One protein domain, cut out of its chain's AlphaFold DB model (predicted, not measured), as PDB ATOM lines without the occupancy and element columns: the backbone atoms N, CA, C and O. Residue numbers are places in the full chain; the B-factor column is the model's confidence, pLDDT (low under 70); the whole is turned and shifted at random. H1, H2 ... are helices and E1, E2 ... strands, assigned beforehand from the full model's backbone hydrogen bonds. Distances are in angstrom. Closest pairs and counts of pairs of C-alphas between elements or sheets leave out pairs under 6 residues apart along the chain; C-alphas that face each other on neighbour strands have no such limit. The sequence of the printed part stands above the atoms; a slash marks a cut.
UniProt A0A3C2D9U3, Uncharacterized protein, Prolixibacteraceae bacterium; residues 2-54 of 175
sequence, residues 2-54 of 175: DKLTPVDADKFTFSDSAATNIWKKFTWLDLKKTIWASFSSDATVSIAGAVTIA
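This is residues 2 to 54 of the 175 residues of an uncharacterized protein of Prolixibacteraceae bacterium (UniProt A0A3C2D9U3). There is little regular structure here: a two-stranded hairpin of E1 and E2 leads directly into one short helix, H1, and beyond it residues 37 to 54 make a long unnamed tail that folds back on itself. The outline is flat, 45 by 34 by 12 A. The printed part has 53 residues with E1, E2 and H1 in that order, an antiparallel sheet E1 - E2, and a mixed class with 19 residues in named elements. It is only just extended, close to loose, with a radius of gyration of the C-alphas of 15.0 A.

E1, residues 11 to 15, spans 13.6 A from C-alpha 11 at (249.533, 111.347, 269.076). E2, residues 23 to 27, spans 13.8 A. H1, residues 28 to 36, spans 12.0 A and ends with C-alpha 36 at (256.517, 97.218, 276.502).

The hairpin E1 and E2 is antiparallel at 149 degrees, with N 24 and O 14 at 2.7 A, within hydrogen-bond range. The closest C-alphas of E1 and H1, Lys 11 and Trp 28, are 5.9 A apart. In H1 every O i to N i+4 pair is within hydrogen-bond range.

The farthest C-alphas, Thr 20 and Ala 54, are 45.1 A apart. The printed part has no cut. The link E1 to E2 is short, E2 to H1 tight. Mean pLDDT of the printed part is 71.9, with 26 residues under 70, among them 16 to 21 and 34 to 42.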
ATOM      1  N   ASP A   2     247.457 107.933 252.567       66.88
ATOM      2  CA  ASP A   2     247.241 107.609 253.972       66.88
ATOM      3  C   ASP A   2     248.535 107.060 254.554       66.88
ATOM      4  O   ASP A   2     249.262 106.293 253.917       66.88
ATOM      5  N   LYS A   3     248.864 107.501 255.761       61.53
ATOM      6  CA  LYS A   3     250.054 107.032 256.450       61.53
ATOM      7  C   LYS A   3     249.741 105.666 257.058       61.53
ATOM      8  O   LYS A   3     249.054 105.580 258.067       61.53
ATOM      9  N   LEU A   4     250.230 104.608 256.418       67.31
ATOM     10  CA  LEU A   4     249.842 103.221 256.701       67.31
ATOM     11  C   LEU A   4     250.342 102.667 258.049       67.31
ATOM     12  O   LEU A   4     249.830 101.654 258.513       67.31
ATOM     13  N   THR A   5     251.309 103.320 258.700       77.75
ATOM     14  CA  THR A   5     251.812 102.920 260.023       77.75
ATOM     15  C   THR A   5     252.034 104.143 260.908       77.75
ATOM     16  O   THR A   5     252.766 105.052 260.486       77.75
ATOM     17  N   PRO A   6     251.465 104.172 262.131       82.31
ATOM     18  CA  PRO A   6     251.783 105.203 263.103       82.31
ATOM     19  C   PRO A   6     253.290 105.249 263.353       82.31
ATOM     20  O   PRO A   6     253.934 104.220 263.575       82.31
ATOM     21  N   VAL A   7     253.854 106.448 263.305       85.19
ATOM     22  CA  VAL A   7     255.236 106.698 263.710       85.19
ATOM     23  C   VAL A   7     255.243 107.303 265.098       85.19
ATOM     24  O   VAL A   7     254.254 107.848 265.575       85.19
ATOM     25  N   ASP A   8     256.405 107.267 265.720       85.62
ATOM     26  CA  ASP A   8     256.620 107.660 267.107       85.62
ATOM     27  C   ASP A   8     256.094 109.055 267.487       85.62
ATOM     28  O   ASP A   8     255.700 109.240 268.631       85.62
ATOM     29  N   ALA A   9     256.030 110.009 266.550       86.19
ATOM     30  CA  ALA A   9     255.533 111.372 266.780       86.19
ATOM     31  C   ALA A   9     254.001 111.518 266.709       86.19
ATOM     32  O   ALA A   9     253.464 112.572 267.074       86.19
ATOM     33  N   ASP A  10     253.304 110.489 266.229       87.94
ATOM     34  CA  ASP A  10     251.849 110.490 266.132       87.94
ATOM     35  C   ASP A  10     251.245 110.447 267.538       87.94
ATOM     36  O   ASP A  10     251.841 109.894 268.461       87.94
ATOM     37  N   LYS A  11     250.089 111.088 267.738       86.88
ATOM     38  CA  LYS A  11     249.533 111.347 269.076       86.88
ATOM     39  C   LYS A  11     248.160 110.714 269.240       86.88
ATOM     40  O   LYS A  11     247.326 110.810 268.347       86.88
ATOM     41  N   PHE A  12     247.922 110.144 270.416       83.31
ATOM     42  CA  PHE A  12     246.631 109.650 270.878       83.31
ATOM     43  C   PHE A  12     246.098 110.559 271.989       83.31
ATOM     44  O   PHE A  12     246.845 110.892 272.908       83.31
ATOM     45  N   THR A  13     244.829 110.966 271.925       83.25
ATOM     46  CA  THR A  13     244.210 111.897 272.887       83.25
ATOM     47  C   THR A  13     243.180 111.213 273.785       83.25
ATOM     48  O   THR A  13     242.411 110.384 273.312       83.25
ATOM     49  N   PHE A  14     243.123 111.596 275.062       79.00
ATOM     50  CA  PHE A  14     242.219 111.048 276.088       79.00
ATOM     51  C   PHE A  14     241.834 112.131 277.105       79.00
ATOM     52  O   PHE A  14     242.350 113.236 277.021       79.00
ATOM     53  N   SER A  15     240.943 111.855 278.055       77.38
ATOM     54  CA  SER A  15     240.504 112.821 279.072       77.38
ATOM     55  C   SER A  15     240.959 112.378 280.468       77.38
ATOM     56  O   SER A  15     240.875 111.190 280.776       77.38
ATOM     57  N   ASP A  16     241.496 113.288 281.285       68.44
ATOM     58  CA  ASP A  16     241.954 112.971 282.648       68.44
ATOM     59  C   ASP A  16     240.798 113.057 283.660       68.44
ATOM     60  O   ASP A  16     240.032 114.022 283.658       68.44
ATOM     61  N   SER A  17     240.674 112.042 284.523       67.12
ATOM     62  CA  SER A  17     239.575 111.920 285.498       67.12
ATOM     63  C   SER A  17     239.721 112.852 286.707       67.12
ATOM     64  O   SER A  17     238.750 113.085 287.430       67.12
ATOM     65  N   ALA A  18     240.908 113.431 286.915       60.38
ATOM     66  CA  ALA A  18     241.134 114.464 287.917       60.38
ATOM     67  C   ALA A  18     240.895 115.856 287.302       60.38
ATOM     68  O   ALA A  18     241.749 116.409 286.616       60.38
ATOM     69  N   ALA A  19     239.720 116.416 287.604       56.69
ATOM     70  CA  ALA A  19     239.206 117.725 287.187       56.69
ATOM     71  C   ALA A  19     238.699 117.826 285.729       56.69
ATOM     72  O   ALA A  19     239.450 117.910 284.760       56.69
ATOM     73  N   THR A  20     237.364 117.888 285.626       64.12
ATOM     74  CA  THR A  20     236.580 118.448 284.505       64.12
ATOM     75  C   THR A  20     236.856 117.909 283.099       64.12
ATOM     76  O   THR A  20     236.489 118.549 282.115       64.12
ATOM     77  N   ASN A  21     237.397 116.696 282.989       67.25
ATOM     78  CA  ASN A  21     237.542 115.971 281.729       67.25
ATOM     79  C   ASN A  21     238.349 116.735 280.657       67.25
ATOM     80  O   ASN A  21     238.009 116.731 279.468       67.25
ATOM     81  N   ILE A  22     239.456 117.363 281.053       76.62
ATOM     82  CA  ILE A  22     240.363 118.062 280.132       76.62
ATOM     83  C   ILE A  22     241.118 117.056 279.243       76.62
ATOM     84  O   ILE A  22     241.657 116.061 279.731       76.62
ATOM     85  N   TRP A  23     241.219 117.345 277.938       75.75
ATOM     86  CA  TRP A  23     241.953 116.510 276.984       75.75
ATOM     87  C   TRP A  23     243.473 116.506 277.236       75.75
ATOM     88  O   TRP A  23     244.128 117.547 277.318       75.75
ATOM     89  N   LYS A  24     244.048 115.308 277.284       81.25
ATOM     90  CA  LYS A  24     245.471 114.962 277.366       81.25
ATOM     91  C   LYS A  24     245.887 114.163 276.129       81.25
ATOM     92  O   LYS A  24     245.043 113.750 275.337       81.25
ATOM     93  N   LYS A  25     247.196 113.955 275.944       82.06
ATOM     94  CA  LYS A  25     247.734 113.173 274.822       82.06
ATOM     95  C   LYS A  25     249.017 112.423 275.161       82.06
ATOM     96  O   LYS A  25     249.858 112.962 275.872       82.06
ATOM     97  N   PHE A  26     249.175 111.241 274.574       83.81
ATOM     98  CA  PHE A  26     250.416 110.464 274.531       83.81
ATOM     99  C   PHE A  26     250.894 110.335 273.091       83.81
ATOM    100  O   PHE A  26     250.077 110.361 272.171       83.81
ATOM    101  N   THR A  27     252.199 110.201 272.870       88.50
ATOM    102  CA  THR A  27     252.700 109.820 271.545       88.50
ATOM    103  C   THR A  27     252.612 108.303 271.339       88.50
ATOM    104  O   THR A  27     252.511 107.539 272.301       88.50
ATOM    105  N   TRP A  28     252.670 107.837 270.092       86.25
ATOM    106  CA  TRP A  28     252.738 106.410 269.760       86.25
ATOM    107  C   TRP A  28     253.975 105.747 270.380       86.25
ATOM    108  O   TRP A  28     253.936 104.586 270.789       86.25
ATOM    109  N   LEU A  29     255.066 106.507 270.523       81.56
ATOM    110  CA  LEU A  29     256.253 106.064 271.242       81.56
ATOM    111  C   LEU A  29     256.009 105.896 272.742       81.56
ATOM    112  O   LEU A  29     256.458 104.906 273.312       81.56
ATOM    113  N   ASP A  30     255.303 106.825 273.384       80.00
ATOM    114  CA  ASP A  30     255.004 106.731 274.818       80.00
ATOM    115  C   ASP A  30     254.075 105.554 275.101       80.00
ATOM    116  O   ASP A  30     254.284 104.807 276.054       80.00
ATOM    117  N   LEU A  31     253.109 105.313 274.216       79.75
ATOM    118  CA  LEU A  31     252.256 104.134 274.280       79.75
ATOM    119  C   LEU A  31     253.084 102.838 274.182       79.75
ATOM    120  O   LEU A  31     252.908 101.939 275.000       79.75
ATOM    121  N   LYS A  32     254.055 102.766 273.260       77.50
ATOM    122  CA  LYS A  32     254.975 101.618 273.157       77.50
ATOM    123  C   LYS A  32     255.884 101.478 274.379       77.50
ATOM    124  O   LYS A  32     256.091 100.375 274.864       77.50
ATOM    125  N   LYS A  33     256.421 102.574 274.916       70.38
ATOM    126  CA  LYS A  33     257.312 102.524 276.083       70.38
ATOM    127  C   LYS A  33     256.570 102.115 277.346       70.38
ATOM    128  O   LYS A  33     257.056 101.265 278.069       70.38
ATOM    129  N   THR A  34     255.385 102.649 277.596       67.88
ATOM    130  CA  THR A  34     254.656 102.364 278.843       67.88
ATOM    131  C   THR A  34     254.062 100.950 278.858       67.88
ATOM    132  O   THR A  34     253.888 100.374 279.926       67.88
ATOM    133  N   ILE A  35     253.798 100.369 277.680       66.94
ATOM    134  CA  ILE A  35     253.191  99.037 277.537       66.94
ATOM    135  C   ILE A  35     254.240  97.922 277.286       66.94
ATOM    136  O   ILE A  35     253.999  96.789 277.686       66.94
ATOM    137  N   TRP A  36     255.429  98.207 276.717       64.44
ATOM    138  CA  TRP A  36     256.517  97.218 276.502       64.44
ATOM    139  C   TRP A  36     257.709  97.356 277.464       64.44
ATOM    140  O   TRP A  36     258.582  96.489 277.483       64.44
ATOM    141  N   ALA A  37     257.743  98.389 278.312       55.84
ATOM    142  CA  ALA A  37     258.684  98.482 279.433       55.84
ATOM    143  C   ALA A  37     258.352  97.533 280.604       55.84
ATOM    144  O   ALA A  37     258.937  97.672 281.676       55.84
ATOM    145  N   SER A  38     257.487  96.526 280.423       55.19
ATOM    146  CA  SER A  38     257.291  95.397 281.353       55.19
ATOM    147  C   SER A  38     258.498  94.442 281.387       55.19
ATOM    148  O   SER A  38     258.354  93.224 281.361       55.19
ATOM    149  N   PHE A  39     259.703  94.999 281.449       57.84
ATOM    150  CA  PHE A  39     260.893  94.327 281.933       57.84
ATOM    151  C   PHE A  39     260.978  94.626 283.426       57.84
ATOM    152  O   PHE A  39     261.703  95.525 283.855       57.84
ATOM    153  N   SER A  40     260.205  93.908 284.238       57.31
ATOM    154  CA  SER A  40     260.341  93.964 285.697       57.31
ATOM    155  C   SER A  40     261.582  93.174 286.145       57.31
ATOM    156  O   SER A  40     261.491  92.158 286.829       57.31
ATOM    157  N   SER A  41     262.746  93.690 285.740       59.62
ATOM    158  CA  SER A  41     264.128  93.350 286.116       59.62
ATOM    159  C   SER A  41     264.703  92.002 285.668       59.62
ATOM    160  O   SER A  41     265.856  91.959 285.262       59.62
ATOM    161  N   ASP A  42     263.939  90.922 285.701       68.25
ATOM    162  CA  ASP A  42     264.373  89.574 285.341       68.25
ATOM    163  C   ASP A  42     263.315  88.978 284.417       68.25
ATOM    164  O   ASP A  42     262.731  87.968 284.755       68.25
ATOM    165  N   ALA A  43     262.968  89.662 283.327       70.31
ATOM    166  CA  ALA A  43     262.116  89.209 282.221       70.31
ATOM    167  C   ALA A  43     262.105  90.278 281.145       70.31
ATOM    168  O   ALA A  43     262.284  91.456 281.456       70.31
ATOM    169  N   THR A  44     261.939  89.873 279.888       66.56
ATOM    170  CA  THR A  44     262.177  90.767 278.754       66.56
ATOM    171  C   THR A  44     261.229  90.517 277.599       66.56
ATOM    172  O   THR A  44     261.198  89.386 277.161       66.56
ATOM    173  N   VAL A  45     260.501  91.541 277.115       70.19
ATOM    174  CA  VAL A  45     259.456  91.532 276.056       70.19
ATOM    175  C   VAL A  45     259.944  92.159 274.733       70.19
ATOM    176  O   VAL A  45     260.315  93.329 274.708       70.19
ATOM    177  N   SER A  46     259.858  91.471 273.589       62.16
ATOM    178  CA  SER A  46     260.151  92.049 272.265       62.16
ATOM    179  C   SER A  46     258.905  92.641 271.594       62.16
ATOM    180  O   SER A  46     257.793  92.142 271.758       62.16
ATOM    181  N   ILE A  47     259.082  93.683 270.774       57.91
ATOM    182  CA  ILE A  47     257.974  94.309 270.023       57.91
ATOM    183  C   ILE A  47     257.515  93.464 268.825       57.91
ATOM    184  O   ILE A  47     256.443  93.695 268.278       57.91
ATOM    185  N   ALA A  48     258.345  92.494 268.429       64.75
ATOM    186  CA  ALA A  48     257.982  91.414 267.522       64.75
ATOM    187  C   ALA A  48     257.209  90.282 268.249       64.75
ATOM    188  O   ALA A  48     256.700  89.395 267.569       64.75
ATOM    189  N   GLY A  49     257.101  90.319 269.597       57.16
ATOM    190  CA  GLY A  49     256.166  89.529 270.420       57.16
ATOM    191  C   GLY A  49     256.721  88.580 271.511       57.16
ATOM    192  O   GLY A  49     255.908  87.918 272.146       57.16
ATOM    193  N   ALA A  50     258.034  88.453 271.770       66.38
ATOM    194  CA  ALA A  50     258.587  87.390 272.649       66.38
ATOM    195  C   ALA A  50     259.043  87.873 274.037       66.38
ATOM    196  O   ALA A  50     259.845  88.803 274.101       66.38
ATOM    197  N   VAL A  51     258.580  87.209 275.115       69.19
ATOM    198  CA  VAL A  51     258.884  87.561 276.516       69.19
ATOM    199  C   VAL A  51     259.501  86.430 277.330       69.19
ATOM    200  O   VAL A  51     258.849  85.401 277.476       69.19
ATOM    201  N   THR A  52     260.673  86.613 277.941       71.81
ATOM    202  CA  THR A  52     261.326  85.526 278.695       71.81
ATOM    203  C   THR A  52     262.307  86.015 279.743       71.81
ATOM    204  O   THR A  52     263.283  86.663 279.386       71.81
ATOM    205  N   ILE A  53     262.100  85.589 280.991       72.88
ATOM    206  CA  ILE A  53     263.145  85.091 281.900       72.88
ATOM    207  C   ILE A  53     262.473  83.988 282.740       72.88
ATOM    208  O   ILE A  53     261.382  84.139 283.280       72.88
ATOM    209  N   ALA A  54     263.082  82.819 282.692       69.56
ATOM    210  CA  ALA A  54     262.476  81.513 282.907       69.56
ATOM    211  C   ALA A  54     262.500  81.016 284.375       69.56
ATOM    212  O   ALA A  54     263.143  81.589 285.232       69.56
TER     213      ALA A  54